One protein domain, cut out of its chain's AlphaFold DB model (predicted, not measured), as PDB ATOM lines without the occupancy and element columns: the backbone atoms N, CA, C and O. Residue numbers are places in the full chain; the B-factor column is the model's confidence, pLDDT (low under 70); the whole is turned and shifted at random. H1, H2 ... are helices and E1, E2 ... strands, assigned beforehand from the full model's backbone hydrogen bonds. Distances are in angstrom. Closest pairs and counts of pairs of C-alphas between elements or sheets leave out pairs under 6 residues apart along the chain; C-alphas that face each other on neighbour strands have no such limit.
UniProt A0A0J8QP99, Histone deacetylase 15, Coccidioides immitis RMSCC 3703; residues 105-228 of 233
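AT A GLANCE: This is residues 105 to 228 of the 233 residues of the protein "Histone deacetylase 15" of Coccidioides immitis RMSCC 3703 (UniProt A0A0J8QP99). A small sheet of three parallel strands, E4, E1 and E5, has helices round it: H2 covers E4 and E1, H1 lies by the edge strand E4, and H3 only grazes the sheet. Beyond one end of this part, the separate hairpin of E2 and E3 reaches out with its long loop, residues 141 to 153, and residues 185 to 192 stick out from the link before H3. The printed part has 124 residues, with three named helices and five named strands in the order H1 E1 E2 E3 H2 E4 H3 E5, and its class is mixed, helices and strands. It is loose, with a radius of gyration of the C-alphas of 17.2 A, and elongated, spanning 57 by 32 by 22 A.

IN THESE COORDINATES: Find C-alpha 105 at (191.608, 220.344, 304.256); from there H1 runs through residues 105 to 118, 20.3 A long. Next come E1, residues 128 to 133, 16.2 A long, then E2, residues 137 to 140, and E3, residues 154 to 157. H2 holds residues 161 to 168, and E4, residues 173 to 178, is 16.4 A long. Look for H3 from C-alpha 199 at (183.991, 216.537, 316.913) to residue 215, 22.1 A on. E5, residues 223 to 227, ends at C-alpha 227, (188.699, 230.005, 322.124).

HOW THE PARTS SIT: Begin at the sheet, which runs E4, E1, E5. E4 and E1 are parallel at 16 degrees; look at N 129 and O 173, 2.8 A apart, and N 177 and O 131, 2.8 A. E1 and E5 are parallel at 17 degrees, and C-alphas 130 and 225 face each other at 5.8 A, but no backbone N and O across this pair are within hydrogen-bond range. H2 is on the sheet at a height of 9.5 A, over E4 and E1, and runs along the strands; the closest C-alphas of H2 and E4 are those of Ile 164 and Val 174, 6.8 A apart. H1 is on the sheet too, its closest C-alphas with E4 being those of Arg 109 and Asn 178, 7.9 A. H3 only grazes the sheet, with residues 203 to 215. E4, H3 and E5 form a split strand-helix-strand unit, two parallel strands with a helix between them in the chain and E1 between them in the sheet; its crossover is right-handed. The hairpin of E2 and E3 is antiparallel at 152 degrees, with N 155 and O 139 at 2.8 A. Every O i to N i+4 pair is within hydrogen-bond range in H1, H2 and H3.

THE WHOLE: The two C-alphas farthest apart are those of Leu 145 and Phe 220, 58.0 A. The printed part has no cut, and its long links are E2 to E3 and E4 to H3. The mean pLDDT of the printed part is 75.3; look for values under 70 at residues 116 to 125, 184 to 192 and 217 to 228.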
ATOM      1  N   HIS A 105     191.341 220.239 302.819       79.50
ATOM      2  CA  HIS A 105     191.608 220.344 304.256       79.50
ATOM      3  C   HIS A 105     192.947 219.709 304.674       79.50
ATOM      4  O   HIS A 105     193.652 220.277 305.505       79.50
ATOM      5  N   ASP A 106     193.336 218.576 304.079       80.75
ATOM      6  CA  ASP A 106     194.588 217.886 304.413       80.75
ATOM      7  C   ASP A 106     195.793 218.685 303.905       80.75
ATOM      8  O   ASP A 106     196.805 218.816 304.593       80.75
ATOM      9  N   ILE A 107     195.660 219.268 302.709       84.06
ATOM     10  CA  ILE A 107     196.690 220.102 302.078       84.06
ATOM     11  C   ILE A 107     196.911 221.379 302.894       84.06
ATOM     12  O   ILE A 107     198.053 221.734 303.188       84.06
ATOM     13  N   ILE A 108     195.826 222.052 303.285       83.00
ATOM     14  CA  ILE A 108     195.878 223.269 304.102       83.00
ATOM     15  C   ILE A 108     196.570 222.988 305.429       83.00
ATOM     16  O   ILE A 108     197.485 223.714 305.808       83.00
ATOM     17  N   ARG A 109     196.188 221.900 306.106       78.94
ATOM     18  CA  ARG A 109     196.779 221.538 307.394       78.94
ATOM     19  C   ARG A 109     198.282 221.286 307.281       78.94
ATOM     20  O   ARG A 109     199.042 221.738 308.131       78.94
ATOM     21  N   GLN A 110     198.721 220.595 306.228       81.19
ATOM     22  CA  GLN A 110     200.149 220.385 305.970       81.19
ATOM     23  C   GLN A 110     200.888 221.705 305.715       81.19
ATOM     24  O   GLN A 110     202.008 221.881 306.191       81.19
ATOM     25  N   TYR A 111     200.265 222.637 304.989       82.56
ATOM     26  CA  TYR A 111     200.827 223.962 304.743       82.56
ATOM     27  C   TYR A 111     200.936 224.799 306.029       82.56
ATOM     28  O   TYR A 111     202.015 225.320 306.309       82.56
ATOM     29  N   GLN A 112     199.866 224.879 306.831       77.38
ATOM     30  CA  GLN A 112     199.846 225.593 308.117       77.38
ATOM     31  C   GLN A 112     200.902 225.035 309.081       77.38
ATOM     32  O   GLN A 112     201.705 225.790 309.624       77.38
ATOM     33  N   ALA A 113     200.973 223.706 309.216       77.88
ATOM     34  CA  ALA A 113     201.962 223.053 310.069       77.88
ATOM     35  C   ALA A 113     203.401 223.386 309.652       77.88
ATOM     36  O   ALA A 113     204.258 223.582 310.508       77.88
ATOM     37  N   LYS A 114     203.672 223.477 308.343       78.75
ATOM     38  CA  LYS A 114     204.997 223.851 307.843       78.75
ATOM     39  C   LYS A 114     205.354 225.302 308.184       78.75
ATOM     40  O   LYS A 114     206.452 225.532 308.668       78.75
ATOM     41  N   GLN A 115     204.433 226.245 307.974       72.62
ATOM     42  CA  GLN A 115     204.654 227.661 308.303       72.62
ATOM     43  C   GLN A 115     204.982 227.844 309.791       72.62
ATOM     44  O   GLN A 115     205.966 228.484 310.139       72.62
ATOM     45  N   LEU A 116     204.214 227.199 310.672       68.75
ATOM     46  CA  LEU A 116     204.427 227.283 312.120       68.75
ATOM     47  C   LEU A 116     205.691 226.554 312.592       68.75
ATOM     48  O   LEU A 116     206.299 226.942 313.587       68.75
ATOM     49  N   TYR A 117     206.102 225.492 311.895       67.56
ATOM     50  CA  TYR A 117     207.336 224.769 312.201       67.56
ATOM     51  C   TYR A 117     208.595 225.581 311.869       67.56
ATOM     52  O   TYR A 117     209.624 225.437 312.540       67.56
ATOM     53  N   ASP A 118     208.529 226.415 310.835       63.03
ATOM     54  CA  ASP A 118     209.651 227.258 310.433       63.03
ATOM     55  C   ASP A 118     209.851 228.433 311.428       63.03
ATOM     56  O   ASP A 118     210.991 228.840 311.653       63.03
ATOM     57  N   ASP A 119     208.793 228.857 312.139       61.81
ATOM     58  CA  ASP A 119     208.776 229.979 313.102       61.81
ATOM     59  C   ASP A 119     208.712 229.551 314.594       61.81
ATOM     60  O   ASP A 119     208.137 230.234 315.445       61.81
ATOM     61  N   ARG A 120     209.279 228.391 314.952       61.78
ATOM     62  CA  ARG A 120     209.143 227.815 316.308       61.78
ATOM     63  C   ARG A 120     209.784 228.659 317.416       61.78
ATOM     64  O   ARG A 120     210.980 228.931 317.379       61.78
ATOM     65  N   ASN A 121     209.001 228.954 318.460       61.22
ATOM     66  CA  ASN A 121     209.447 229.674 319.666       61.22
ATOM     67  C   ASN A 121     208.946 229.048 320.993       61.22
ATOM     68  O   ASN A 121     208.968 229.696 322.035       61.22
ATOM     69  N   TYR A 122     208.443 227.804 320.980       59.12
ATOM     70  CA  TYR A 122     207.817 227.183 322.162       59.12
ATOM     71  C   TYR A 122     208.805 226.580 323.174       59.12
ATOM     72  O   TYR A 122     208.418 226.347 324.312       59.12
ATOM     73  N   ASP A 123     210.076 226.384 322.806       58.75
ATOM     74  CA  ASP A 123     211.125 225.873 323.714       58.75
ATOM     75  C   ASP A 123     211.662 226.955 324.681       58.75
ATOM     76  O   ASP A 123     212.627 226.746 325.419       58.75
ATOM     77  N   TRP A 124     211.103 228.165 324.626       60.75
ATOM     78  CA  TRP A 124     211.579 229.326 325.368       60.75
ATOM     79  C   TRP A 124     210.708 229.505 326.618       60.75
ATOM     80  O   TRP A 124     209.496 229.321 326.564       60.75
ATOM     81  N   GLN A 125     211.301 229.895 327.755       64.38
ATOM     82  CA  GLN A 125     210.570 230.192 329.001       64.38
ATOM     83  C   GLN A 125     209.784 231.511 328.887       64.38
ATOM     84  O   GLN A 125     210.107 232.516 329.523       64.38
ATOM     85  N   VAL A 126     208.770 231.523 328.034       70.12
ATOM     86  CA  VAL A 126     207.902 232.664 327.753       70.12
ATOM     87  C   VAL A 126     206.441 232.286 328.008       70.12
ATOM     88  O   VAL A 126     206.128 231.099 328.059       70.12
ATOM     89  N   PRO A 127     205.520 233.247 328.206       77.12
ATOM     90  CA  PRO A 127     204.103 232.921 328.360       77.12
ATOM     91  C   PRO A 127     203.596 232.091 327.176       77.12
ATOM     92  O   PRO A 127     203.998 232.347 326.042       77.12
ATOM     93  N   LEU A 128     202.710 231.127 327.435       79.62
ATOM     94  CA  LEU A 128     202.171 230.211 326.429       79.62
ATOM     95  C   LEU A 128     200.704 230.540 326.120       79.62
ATOM     96  O   LEU A 128     199.871 230.620 327.025       79.62
ATOM     97  N   LEU A 129     200.385 230.680 324.836       82.25
ATOM     98  CA  LEU A 129     199.036 230.807 324.295       82.25
ATOM     99  C   LEU A 129     198.679 229.531 323.527       82.25
ATOM    100  O   LEU A 129     199.352 229.170 322.565       82.25
ATOM    101  N   VAL A 130     197.601 228.865 323.927       82.81
ATOM    102  CA  VAL A 130     197.067 227.704 323.203       82.81
ATOM    103  C   VAL A 130     195.773 228.119 322.521       82.81
ATOM    104  O   VAL A 130     194.850 228.588 323.194       82.81
ATOM    105  N   ILE A 131     195.715 227.959 321.199       83.06
ATOM    106  CA  ILE A 131     194.561 228.335 320.381       83.06
ATOM    107  C   ILE A 131     193.913 227.066 319.845       83.06
ATOM    108  O   ILE A 131     194.532 226.305 319.109       83.06
ATOM    109  N   PHE A 132     192.654 226.848 320.211       83.06
ATOM    110  CA  PHE A 132     191.816 225.820 319.601       83.06
ATOM    111  C   PHE A 132     190.894 226.487 318.597       83.06
ATOM    112  O   PHE A 132     190.165 227.416 318.953       83.06
ATOM    113  N   HIS A 133     190.921 226.012 317.357       82.88
ATOM    114  CA  HIS A 133     190.110 226.588 316.297       82.88
ATOM    115  C   HIS A 133     189.682 225.539 315.271       82.88
ATOM    116  O   HIS A 133     190.295 224.479 315.116       82.88
ATOM    117  N   ASP A 134     188.609 225.857 314.559       82.56
ATOM    118  CA  ASP A 134     188.165 225.084 313.408       82.56
ATOM    119  C   ASP A 134     189.090 225.302 312.203       82.56
ATOM    120  O   ASP A 134     189.739 226.346 312.105       82.56
ATOM    121  N   PRO A 135     189.144 224.363 311.239       78.31
ATOM    122  CA  PRO A 135     189.966 224.525 310.055       78.31
ATOM    123  C   PRO A 135     189.528 225.788 309.307       78.31
ATOM    124  O   PRO A 135     188.330 226.083 309.282       78.31
ATOM    125  N   PRO A 136     190.468 226.501 308.669       81.50
ATOM    126  CA  PRO A 136     190.155 227.743 307.980       81.50
ATOM    127  C   PRO A 136     189.126 227.512 306.874       81.50
ATOM    128  O   PRO A 136     189.063 226.439 306.255       81.50
ATOM    129  N   GLU A 137     188.330 228.538 306.604       81.56
ATOM    130  CA  GLU A 137     187.299 228.459 305.584       81.56
ATOM    131  C   GLU A 137     187.889 228.652 304.189       81.56
ATOM    132  O   GLU A 137     188.774 229.478 303.953       81.56
ATOM    133  N   LEU A 138     187.376 227.876 303.235       83.62
ATOM    134  CA  LEU A 138     187.675 228.049 301.822       83.62
ATOM    135  C   LEU A 138     186.559 228.855 301.179       83.62
ATOM    136  O   LEU A 138     185.457 228.351 300.964       83.62
ATOM    137  N   MET A 139     186.883 230.088 300.823       83.69
ATOM    138  CA  MET A 139     186.021 230.931 300.013       83.69
ATOM    139  C   MET A 139     186.482 230.885 298.567       83.69
ATOM    140  O   MET A 139     187.668 230.738 298.272       83.69
ATOM    141  N   GLY A 140     185.557 231.047 297.634       87.06
ATOM    142  CA  GLY A 140     185.943 231.260 296.255       87.06
ATOM    143  C   GLY A 140     184.770 231.612 295.372       87.06
ATOM    144  O   GLY A 140     183.621 231.276 295.658       87.06
ATOM    145  N   ILE A 141     185.083 232.318 294.294       87.69
ATOM    146  CA  ILE A 141     184.095 232.763 293.320       87.69
ATOM    147  C   ILE A 141     184.068 231.712 292.202       87.69
ATOM    148  O   ILE A 141     185.053 231.580 291.467       87.69
ATOM    149  N   PRO A 142     182.988 230.919 292.068       85.81
ATOM    150  CA  PRO A 142     182.902 229.924 291.014       85.81
ATOM    151  C   PRO A 142     182.682 230.598 289.655       85.81
ATOM    152  O   PRO A 142     182.061 231.656 289.551       85.81
ATOM    153  N   HIS A 143     183.145 229.955 288.585       83.44
ATOM    154  CA  HIS A 143     182.886 230.431 287.229       83.44
ATOM    155  C   HIS A 143     181.364 230.482 286.960       83.44
ATOM    156  O   HIS A 143     180.691 229.462 287.137       83.44
ATOM    157  N   PRO A 144     180.806 231.603 286.463       74.25
ATOM    158  CA  PRO A 144     179.361 231.866 286.484       74.25
ATOM    159  C   PRO A 144     178.519 230.867 285.678       74.25
ATOM    160  O   PRO A 144     177.366 230.624 286.011       74.25
ATOM    161  N   LEU A 145     179.086 230.268 284.625       71.50
ATOM    162  CA  LEU A 145     178.363 229.328 283.755       71.50
ATOM    163  C   LEU A 145     178.585 227.856 284.109       71.50
ATOM    164  O   LEU A 145     177.711 227.021 283.913       71.50
ATOM    165  N   THR A 146     179.780 227.513 284.580       75.56
ATOM    166  CA  THR A 146     180.191 226.110 284.765       75.56
ATOM    167  C   THR A 146     180.161 225.706 286.230       75.56
ATOM    168  O   THR A 146     180.269 224.522 286.540       75.56
ATOM    169  N   ASN A 147     180.034 226.693 287.123       71.56
ATOM    170  CA  ASN A 147     180.177 226.575 288.565       71.56
ATOM    171  C   ASN A 147     181.509 225.937 289.001       71.56
ATOM    172  O   ASN A 147     181.634 225.430 290.115       71.56
ATOM    173  N   LYS A 148     182.505 225.914 288.106       80.12
ATOM    174  CA  LYS A 148     183.823 225.363 288.395       80.12
ATOM    175  C   LYS A 148     184.558 226.331 289.309       80.12
ATOM    176  O   LYS A 148     184.667 227.516 288.997       80.12
ATOM    177  N   LEU A 149     185.075 225.804 290.409       83.94
ATOM    178  CA  LEU A 149     185.914 226.550 291.327       83.94
ATOM    179  C   LEU A 149     187.379 226.398 290.900       83.94
ATOM    180  O   LEU A 149     187.886 225.280 290.788       83.94
ATOM    181  N   GLU A 150     188.043 227.511 290.602       87.88
ATOM    182  CA  GLU A 150     189.434 227.524 290.147       87.88
ATOM    183  C   GLU A 150     190.333 228.075 291.245       87.88
ATOM    184  O   GLU A 150     190.007 229.090 291.846       87.88
ATOM    185  N   ALA A 151     191.476 227.428 291.490       88.94
ATOM    186  CA  ALA A 151     192.303 227.700 292.668       88.94
ATOM    187  C   ALA A 151     192.757 229.165 292.808       88.94
ATOM    188  O   ALA A 151     192.908 229.642 293.923       88.94
ATOM    189  N   HIS A 152     192.948 229.890 291.699       89.94
ATOM    190  CA  HIS A 152     193.343 231.306 291.723       89.94
ATOM    191  C   HIS A 152     192.191 232.263 292.080       89.94
ATOM    192  O   HIS A 152     192.444 233.426 292.370       89.94
ATOM    193  N   ASN A 153     190.948 231.772 292.063       90.94
ATOM    194  CA  ASN A 153     189.744 232.475 292.512       90.94
ATOM    195  C   ASN A 153     189.267 231.951 293.873       90.94
ATOM    196  O   ASN A 153     188.103 232.141 294.233       90.94
ATOM    197  N   CYS A 154     190.142 231.243 294.594       90.81
ATOM    198  CA  CYS A 154     189.897 230.763 295.941       90.81
ATOM    199  C   CYS A 154     190.810 231.477 296.929       90.81
ATOM    200  O   CYS A 154     191.988 231.707 296.653       90.81
ATOM    201  N   TRP A 155     190.279 231.728 298.117       88.12
ATOM    202  CA  TRP A 155     191.003 232.268 299.253       88.12
ATOM    203  C   TRP A 155     190.798 231.360 300.458       88.12
ATOM    204  O   TRP A 155     189.712 230.825 300.682       88.12
ATOM    205  N   MET A 156     191.866 231.192 301.229       87.44
ATOM    206  CA  MET A 156     191.801 230.596 302.553       87.44
ATOM    207  C   MET A 156     191.622 231.733 303.553       87.44
ATOM    208  O   MET A 156     192.485 232.607 303.646       87.44
ATOM    209  N   ALA A 157     190.501 231.729 304.262       82.75
ATOM    210  CA  ALA A 157     190.241 232.663 305.339       82.75
ATOM    211  C   ALA A 157     190.652 232.020 306.658       82.75
ATOM    212  O   ALA A 157     190.041 231.053 307.112       82.75
ATOM    213  N   ASP A 158     191.718 232.555 307.241       79.81
ATOM    214  CA  ASP A 158     192.264 232.097 308.509       79.81
ATOM    215  C   ASP A 158     192.272 233.263 309.498       79.81
ATOM    216  O   ASP A 158     193.176 234.100 309.488       79.81
ATOM    217  N   GLY A 159     191.229 233.332 310.329       78.50
ATOM    218  CA  GLY A 159     191.092 234.368 311.354       78.50
ATOM    219  C   GLY A 159     192.077 234.217 312.518       78.50
ATOM    220  O   GLY A 159     192.179 235.113 313.349       78.50
ATOM    221  N   VAL A 160     192.813 233.102 312.600       83.06
ATOM    222  CA  VAL A 160     193.725 232.825 313.717       83.06
ATOM    223  C   VAL A 160     195.094 233.464 313.504       83.06
ATOM    224  O   VAL A 160     195.777 233.810 314.470       83.06
ATOM    225  N   LYS A 161     195.477 233.706 312.247       82.06
ATOM    226  CA  LYS A 161     196.793 234.244 311.885       82.06
ATOM    227  C   LYS A 161     197.121 235.564 312.591       82.06
ATOM    228  O   LYS A 161     198.241 235.726 313.071       82.06
ATOM    229  N   ASP A 162     196.144 236.457 312.735       85.44
ATOM    230  CA  ASP A 162     196.327 237.750 313.406       85.44
ATOM    231  C   ASP A 162     196.652 237.588 314.903       85.44
ATOM    232  O   ASP A 162     197.483 238.319 315.449       85.44
ATOM    233  N   TYR A 163     196.051 236.597 315.571       84.56
ATOM    234  CA  TYR A 163     196.339 236.279 316.975       84.56
ATOM    235  C   TYR A 163     197.737 235.684 317.148       84.56
ATOM    236  O   TYR A 163     198.440 236.029 318.101       84.56
ATOM    237  N   ILE A 164     198.155 234.830 316.210       83.69
ATOM    238  CA  ILE A 164     199.500 234.250 316.193       83.69
ATOM    239  C   ILE A 164     200.534 235.363 315.996       83.69
ATOM    240  O   ILE A 164     201.457 235.486 316.799       83.69
ATOM    241  N   GLU A 165     200.354 236.236 315.001       84.50
ATOM    242  CA  GLU A 165     201.254 237.374 314.771       84.50
ATOM    243  C   GLU A 165     201.295 238.322 315.983       84.50
ATOM    244  O   GLU A 165     202.366 238.779 316.396       84.50
ATOM    245  N   TRP A 166     200.149 238.594 316.613       87.69
ATOM    246  CA  TRP A 166     200.069 239.399 317.834       87.69
ATOM    247  C   TRP A 166     200.858 238.796 319.008       87.69
ATOM    248  O   TRP A 166     201.520 239.546 319.741       87.69
ATOM    249  N   ALA A 167     200.786 237.473 319.183       85.12
ATOM    250  CA  ALA A 167     201.459 236.735 320.251       85.12
ATOM    251  C   ALA A 167     202.973 236.667 320.013       85.12
ATOM    252  O   ALA A 167     203.756 236.998 320.908       85.12
ATOM    253  N   MET A 168     203.387 236.363 318.781       82.00
ATOM    254  CA  MET A 168     204.796 236.334 318.378       82.00
ATOM    255  C   MET A 168     205.469 237.698 318.588       82.00
ATOM    256  O   MET A 168     206.550 237.776 319.170       82.00
ATOM    257  N   ASN A 169     204.786 238.797 318.243       85.88
ATOM    258  CA  ASN A 169     205.272 240.164 318.483       85.88
ATOM    259  C   ASN A 169     205.428 240.526 319.974       85.88
ATOM    260  O   ASN A 169     206.105 241.498 320.309       85.88
ATOM    261  N   ARG A 170     204.794 239.769 320.878       86.06
ATOM    262  CA  ARG A 170     204.895 239.930 322.339       86.06
ATOM    263  C   ARG A 170     205.805 238.902 322.993       86.06
ATOM    264  O   ARG A 170     205.876 238.876 324.220       86.06
ATOM    265  N   ASN A 171     206.508 238.103 322.190       82.69
ATOM    266  CA  ASN A 171     207.343 237.011 322.665       82.69
ATOM    267  C   ASN A 171     206.543 236.032 323.542       82.69
ATOM    268  O   ASN A 171     206.979 235.673 324.629       82.69
ATOM    269  N   ILE A 172     205.339 235.675 323.094       83.88
ATOM    270  CA  ILE A 172     204.473 234.652 323.688       83.88
ATOM    271  C   ILE A 172     204.600 233.406 322.804       83.88
ATOM    272  O   ILE A 172     204.464 233.506 321.584       83.88
ATOM    273  N   ALA A 173     204.875 232.250 323.402       81.69
ATOM    274  CA  ALA A 173     204.871 230.971 322.703       81.69
ATOM    275  C   ALA A 173     203.441 230.612 322.292       81.69
ATOM    276  O   ALA A 173     202.502 230.854 323.047       81.69
ATOM    277  N   VAL A 174     203.267 230.016 321.113       81.00
ATOM    278  CA  VAL A 174     201.944 229.647 320.600       81.00
ATOM    279  C   VAL A 174     201.889 228.159 320.278       81.00
ATOM    280  O   VAL A 174     202.765 227.637 319.589       81.00
ATOM    281  N   ILE A 175     200.836 227.492 320.747       82.25
ATOM    282  CA  ILE A 175     200.410 226.178 320.259       82.25
ATOM    283  C   ILE A 175     199.106 226.380 319.493       82.25
ATOM    284  O   ILE A 175     198.082 226.741 320.075       82.25
ATOM    285  N   ASP A 176     199.161 226.136 318.190       83.88
ATOM    286  CA  ASP A 176     198.017 226.221 317.290       83.88
ATOM    287  C   ASP A 176     197.392 224.833 317.087       83.88
ATOM    288  O   ASP A 176     198.057 223.890 316.645       83.88
ATOM    289  N   VAL A 177     196.120 224.686 317.461       82.25
ATOM    290  CA  VAL A 177     195.402 223.409 317.463       82.25
ATOM    291  C   VAL A 177     194.188 223.489 316.546       82.25
ATOM    292  O   VAL A 177     193.110 223.943 316.929       82.25
ATOM    293  N   ASN A 178     194.354 222.942 315.345       82.25
ATOM    294  CA  ASN A 178     193.279 222.797 314.372       82.25
ATOM    295  C   ASN A 178     192.423 221.545 314.668       82.25
ATOM    296  O   ASN A 178     192.933 220.414 314.663       82.25
ATOM    297  N   ILE A 179     191.120 221.740 314.898       82.12
ATOM    298  CA  ILE A 179     190.137 220.682 315.164       82.12
ATOM    299  C   ILE A 179     189.478 220.257 313.842       82.12
ATOM    300  O   ILE A 179     188.636 220.977 313.312       82.12
ATOM    301  N   PRO A 180     189.783 219.072 313.284       75.81
ATOM    302  CA  PRO A 180     189.228 218.669 311.997       75.81
ATOM    303  C   PRO A 180     187.700 218.523 312.053       75.81
ATOM    304  O   PRO A 180     187.155 217.852 312.928       75.81
ATOM    305  N   LYS A 181     187.015 219.089 311.052       77.69
ATOM    306  CA  LYS A 181     185.565 218.917 310.846       77.69
ATOM    307  C   LYS A 181     185.182 217.479 310.476       77.69
ATOM    308  O   LYS A 181     184.072 217.047 310.765       77.69
ATOM    309  N   HIS A 182     186.087 216.749 309.829       79.81
ATOM    310  CA  HIS A 182     185.883 215.370 309.396       79.81
ATOM    311  C   HIS A 182     187.219 214.624 309.359       79.81
ATOM    312  O   HIS A 182     188.216 215.176 308.887       79.81
ATOM    313  N   ILE A 183     187.242 213.371 309.817       73.81
ATOM    314  CA  ILE A 183     188.430 212.513 309.740       73.81
ATOM    315  C   ILE A 183     188.366 211.643 308.485       73.81
ATOM    316  O   ILE A 183     187.574 210.707 308.394       73.81
ATOM    317  N   THR A 184     189.274 211.890 307.538       69.12
ATOM    318  CA  THR A 184     189.417 211.068 306.330       69.12
ATOM    319  C   THR A 184     189.894 209.653 306.690       69.12
ATOM    320  O   THR A 184     191.069 209.432 306.974       69.12
ATOM    321  N   ARG A 185     188.979 208.670 306.687       69.00
ATOM    322  CA  ARG A 185     189.282 207.249 306.982       69.00
ATOM    323  C   ARG A 185     189.584 206.409 305.739       69.00
ATOM    324  O   ARG A 185     190.233 205.371 305.847       69.00
ATOM    325  N   SER A 186     189.109 206.831 304.568       63.41
ATOM    326  CA  SER A 186     189.352 206.171 303.283       63.41
ATOM    327  C   SER A 186     189.588 207.195 302.170       63.41
ATOM    328  O   SER A 186     189.054 208.300 302.196       63.41
ATOM    329  N   ASN A 187     190.364 206.801 301.156       56.97
ATOM    330  CA  ASN A 187     190.696 207.642 299.995       56.97
ATOM    331  C   ASN A 187     189.563 207.771 298.958       56.97
ATOM    332  O   ASN A 187     189.761 208.349 297.893       56.97
ATOM    333  N   THR A 188     188.386 207.204 299.220       53.22
ATOM    334  CA  THR A 188     187.235 207.281 298.311       53.22
ATOM    335  C   THR A 188     186.501 208.598 298.544       53.22
ATOM    336  O   THR A 188     185.572 208.669 299.347       53.22
ATOM    337  N   ALA A 189     186.947 209.656 297.872       56.06
ATOM    338  CA  ALA A 189     186.370 210.999 297.927       56.06
ATOM    339  C   ALA A 189     185.155 211.147 296.988       56.06
ATOM    340  O   ALA A 189     185.018 212.139 296.273       56.06
ATOM    341  N   ASP A 190     184.273 210.150 296.972       57.75
ATOM    342  CA  ASP A 190     183.226 210.046 295.949       57.75
ATOM    343  C   ASP A 190     181.911 210.699 296.411       57.75
ATOM    344  O   ASP A 190     180.915 210.708 295.682       57.75
ATOM    345  N   ARG A 191     181.865 211.185 297.661       63.12
ATOM    346  CA  ARG A 191     180.643 211.664 298.314       63.12
ATOM    347  C   ARG A 191     180.895 212.892 299.179       63.12
ATOM    348  O   ARG A 191     181.981 213.104 299.718       63.12
ATOM    349  N   TYR A 192     179.842 213.694 299.284       69.81
ATOM    350  CA  TYR A 192     179.739 214.754 300.272       69.81
ATOM    351  C   TYR A 192     179.687 214.120 301.666       69.81
ATOM    352  O   TYR A 192     178.868 213.229 301.888       69.81
ATOM    353  N   GLU A 193     180.557 214.580 302.560       75.44
ATOM    354  CA  GLU A 193     180.638 214.123 303.948       75.44
ATOM    355  C   GLU A 193     180.231 215.280 304.857       75.44
ATOM    356  O   GLU A 193     180.741 216.392 304.703       75.44
ATOM    357  N   ASP A 194     179.304 215.008 305.771       75.69
ATOM    358  CA  ASP A 194     178.920 215.942 306.827       75.69
ATOM    359  C   ASP A 194     180.000 215.999 307.923       75.69
ATOM    360  O   ASP A 194     180.872 215.127 308.016       75.69
ATOM    361  N   GLU A 195     179.936 217.030 308.770       77.75
ATOM    362  CA  GLU A 195     180.826 217.142 309.928       77.75
ATOM    363  C   GLU A 195     180.642 215.953 310.890       77.75
ATOM    364  O   GLU A 195     179.528 215.470 311.131       77.75
ATOM    365  N   ASP A 196     181.752 215.474 311.456       79.44
ATOM    366  CA  ASP A 196     181.739 214.351 312.388       79.44
ATOM    367  C   ASP A 196     181.003 214.740 313.678       79.44
ATOM    368  O   ASP A 196     181.444 215.600 314.438       79.44
ATOM    369  N   ARG A 197     179.918 214.023 314.001       76.50
ATOM    370  CA  ARG A 197     179.131 214.252 315.234       76.50
ATOM    371  C   ARG A 197     179.949 214.122 316.521       76.50
ATOM    372  O   ARG A 197     179.524 214.594 317.566       76.50
ATOM    373  N   SER A 198     181.096 213.446 316.468       77.06
ATOM    374  CA  SER A 198     182.003 213.272 317.604       77.06
ATOM    375  C   SER A 198     183.068 214.365 317.721       77.06
ATOM    376  O   SER A 198     183.969 214.211 318.544       77.06
ATOM    377  N   LYS A 199     183.003 215.443 316.923       79.56
ATOM    378  CA  LYS A 199     183.991 216.537 316.913       79.56
ATOM    379  C   LYS A 199     184.280 217.083 318.310       79.56
ATOM    380  O   LYS A 199     185.439 217.158 318.699       79.56
ATOM    381  N   GLU A 200     183.243 217.361 319.098       78.00
ATOM    382  CA  GLU A 200     183.369 217.879 320.471       78.00
ATOM    383  C   GLU A 200     184.121 216.915 321.404       78.00
ATOM    384  O   GLU A 200     184.997 217.318 322.172       78.00
ATOM    385  N   LYS A 201     183.820 215.613 321.303       80.38
ATOM    386  CA  LYS A 201     184.492 214.568 322.086       80.38
ATOM    387  C   LYS A 201     185.969 214.460 321.710       80.38
ATOM    388  O   LYS A 201     186.816 214.376 322.592       80.38
ATOM    389  N   MET A 202     186.274 214.513 320.415       78.94
ATOM    390  CA  MET A 202     187.650 214.457 319.911       78.94
ATOM    391  C   MET A 202     188.449 215.704 320.298       78.94
ATOM    392  O   MET A 202     189.602 215.582 320.701       78.94
ATOM    393  N   ALA A 203     187.837 216.890 320.233       81.38
ATOM    394  CA  ALA A 203     188.451 218.134 320.690       81.38
ATOM    395  C   ALA A 203     188.791 218.070 322.186       81.38
ATOM    396  O   ALA A 203     189.892 218.443 322.585       81.38
ATOM    397  N   SER A 204     187.877 217.524 322.996       81.19
ATOM    398  CA  SER A 204     188.086 217.344 324.436       81.19
ATOM    399  C   SER A 204     189.224 216.364 324.737       81.19
ATOM    400  O   SER A 204     190.094 216.664 325.549       81.19
ATOM    401  N   GLU A 205     189.256 215.211 324.062       84.62
ATOM    402  CA  GLU A 205     190.330 214.218 324.215       84.62
ATOM    403  C   GLU A 205     191.695 214.783 323.792       84.62
ATOM    404  O   GLU A 205     192.695 214.566 324.477       84.62
ATOM    405  N   LEU A 206     191.737 215.559 322.704       83.31
ATOM    406  CA  LEU A 206     192.956 216.220 322.240       83.31
ATOM    407  C   LEU A 206     193.450 217.280 323.232       83.31
ATOM    408  O   LEU A 206     194.649 217.362 323.483       83.31
ATOM    409  N   ALA A 207     192.543 218.068 323.812       83.12
ATOM    410  CA  ALA A 207     192.892 219.071 324.812       83.12
ATOM    411  C   ALA A 207     193.490 218.434 326.076       83.12
ATOM    412  O   ALA A 207     194.522 218.902 326.556       83.12
ATOM    413  N   VAL A 208     192.898 217.339 326.568       84.50
ATOM    414  CA  VAL A 208     193.440 216.567 327.703       84.50
ATOM    415  C   VAL A 208     194.821 216.011 327.365       84.50
ATOM    416  O   VAL A 208     195.757 216.189 328.136       84.50
ATOM    417  N   TYR A 209     194.982 215.413 326.182       84.75
ATOM    418  CA  TYR A 209     196.272 214.880 325.748       84.75
ATOM    419  C   TYR A 209     197.360 215.961 325.688       84.75
ATOM    420  O   TYR A 209     198.466 215.747 326.187       84.75
ATOM    421  N   LEU A 210     197.059 217.129 325.109       83.00
ATOM    422  CA  LEU A 210     197.998 218.251 325.050       83.00
ATOM    423  C   LEU A 210     198.356 218.766 326.445       83.00
ATOM    424  O   LEU A 210     199.528 219.025 326.716       83.00
ATOM    425  N   TRP A 211     197.361 218.868 327.327       81.31
ATOM    426  CA  TRP A 211     197.565 219.283 328.707       81.31
ATOM    427  C   TRP A 211     198.532 218.351 329.438       81.31
ATOM    428  O   TRP A 211     199.586 218.798 329.886       81.31
ATOM    429  N   GLU A 212     198.209 217.058 329.477       82.06
ATOM    430  CA  GLU A 212     198.961 216.052 330.234       82.06
ATOM    431  C   GLU A 212     200.365 215.806 329.666       82.06
ATOM    432  O   GLU A 212     201.278 215.492 330.419       82.06
ATOM    433  N   ASN A 213     200.568 215.925 328.348       78.75
ATOM    434  CA  ASN A 213     201.832 215.510 327.724       78.75
ATOM    435  C   ASN A 213     202.781 216.669 327.398       78.75
ATOM    436  O   ASN A 213     203.981 216.431 327.288       78.75
ATOM    437  N   TYR A 214     202.272 217.894 327.227       75.38
ATOM    438  CA  TYR A 214     203.079 219.016 326.728       75.38
ATOM    439  C   TYR A 214     202.973 220.292 327.573       75.38
ATOM    440  O   TYR A 214     203.904 221.089 327.556       75.38
ATOM    441  N   ILE A 215     201.876 220.510 328.310       75.38
ATOM    442  CA  ILE A 215     201.653 221.777 329.033       75.38
ATOM    443  C   ILE A 215     201.956 221.635 330.529       75.38
ATOM    444  O   ILE A 215     202.717 222.435 331.077       75.38
ATOM    445  N   GLU A 216     201.387 220.618 331.188       71.19
ATOM    446  CA  GLU A 216     201.453 220.430 332.646       71.19
ATOM    447  C   GLU A 216     202.894 220.318 333.169       71.19
ATOM    448  O   GLU A 216     203.203 220.799 334.260       71.19
ATOM    449  N   TYR A 217     203.790 219.726 332.378       59.84
ATOM    450  CA  TYR A 217     205.175 219.490 332.782       59.84
ATOM    451  C   TYR A 217     206.118 220.686 332.559       59.84
ATOM    452  O   TYR A 217     207.166 220.728 333.204       59.84
ATOM    453  N   GLU A 218     205.770 221.659 331.705       54.25
ATOM    454  CA  GLU A 218     206.705 222.722 331.289       54.25
ATOM    455  C   GLU A 218     206.320 224.153 331.717       54.25
ATOM    456  O   GLU A 218     207.214 224.980 331.909       54.25
ATOM    457  N   PHE A 219     205.038 224.474 331.952       53.50
ATOM    458  CA  PHE A 219     204.597 225.870 332.138       53.50
ATOM    459  C   PHE A 219     203.840 226.111 333.457       53.50
ATOM    460  O   PHE A 219     202.621 225.991 333.529       53.50
ATOM    461  N   PHE A 220     204.549 226.545 334.509       47.34
ATOM    462  CA  PHE A 220     203.944 226.940 335.799       47.34
ATOM    463  C   PHE A 220     203.692 228.454 335.952       47.34
ATOM    464  O   PHE A 220     203.219 228.907 336.996       47.34
ATOM    465  N   SER A 221     203.989 229.263 334.931       45.91
ATOM    466  CA  SER A 221     203.847 230.723 334.986       45.91
ATOM    467  C   SER A 221     202.998 231.256 333.829       45.91
ATOM    468  O   SER A 221     203.501 231.479 332.734       45.91
ATOM    469  N   LEU A 222     201.724 231.520 334.134       47.22
ATOM    470  CA  LEU A 222     200.726 232.224 333.314       47.22
ATOM    471  C   LEU A 222     200.210 231.457 332.075       47.22
ATOM    472  O   LEU A 222     200.762 231.539 330.984       47.22
ATOM    473  N   PHE A 223     199.082 230.764 332.255       47.03
ATOM    474  CA  PHE A 223     198.319 230.097 331.196       47.03
ATOM    475  C   PHE A 223     197.066 230.920 330.867       47.03
ATOM    476  O   PHE A 223     196.343 231.347 331.772       47.03
ATOM    477  N   SER A 224     196.797 231.174 329.589       47.44
ATOM    478  CA  SER A 224     195.548 231.796 329.129       47.44
ATOM    479  C   SER A 224     195.031 231.042 327.910       47.44
ATOM    480  O   SER A 224     195.731 230.922 326.910       47.44
ATOM    481  N   VAL A 225     193.804 230.522 328.010       49.69
ATOM    482  CA  VAL A 225     193.107 229.843 326.910       49.69
ATOM    483  C   VAL A 225     192.231 230.860 326.201       49.69
ATOM    484  O   VAL A 225     191.365 231.470 326.830       49.69
ATOM    485  N   ALA A 226     192.433 231.016 324.898       49.78
ATOM    486  CA  ALA A 226     191.513 231.738 324.034       49.78
ATOM    487  C   ALA A 226     190.837 230.729 323.098       49.78
ATOM    488  O   ALA A 226     191.505 230.002 322.368       49.78
ATOM    489  N   SER A 227     189.507 230.675 323.143       43.25
ATOM    490  CA  SER A 227     188.699 230.005 322.124       43.25
ATOM    491  C   SER A 227     188.188 231.082 321.180       43.25
ATOM    492  O   SER A 227     187.532 232.024 321.630       43.25
ATOM    493  N   CYS A 228     188.527 230.980 319.897       44.16
ATOM    494  CA  CYS A 228     188.038 231.896 318.875       44.16
ATOM    495  C   CYS A 228     187.104 231.118 317.949       44.16
ATOM    496  O   CYS A 228     187.553 230.328 317.121       44.16
TER     497      CYS A 228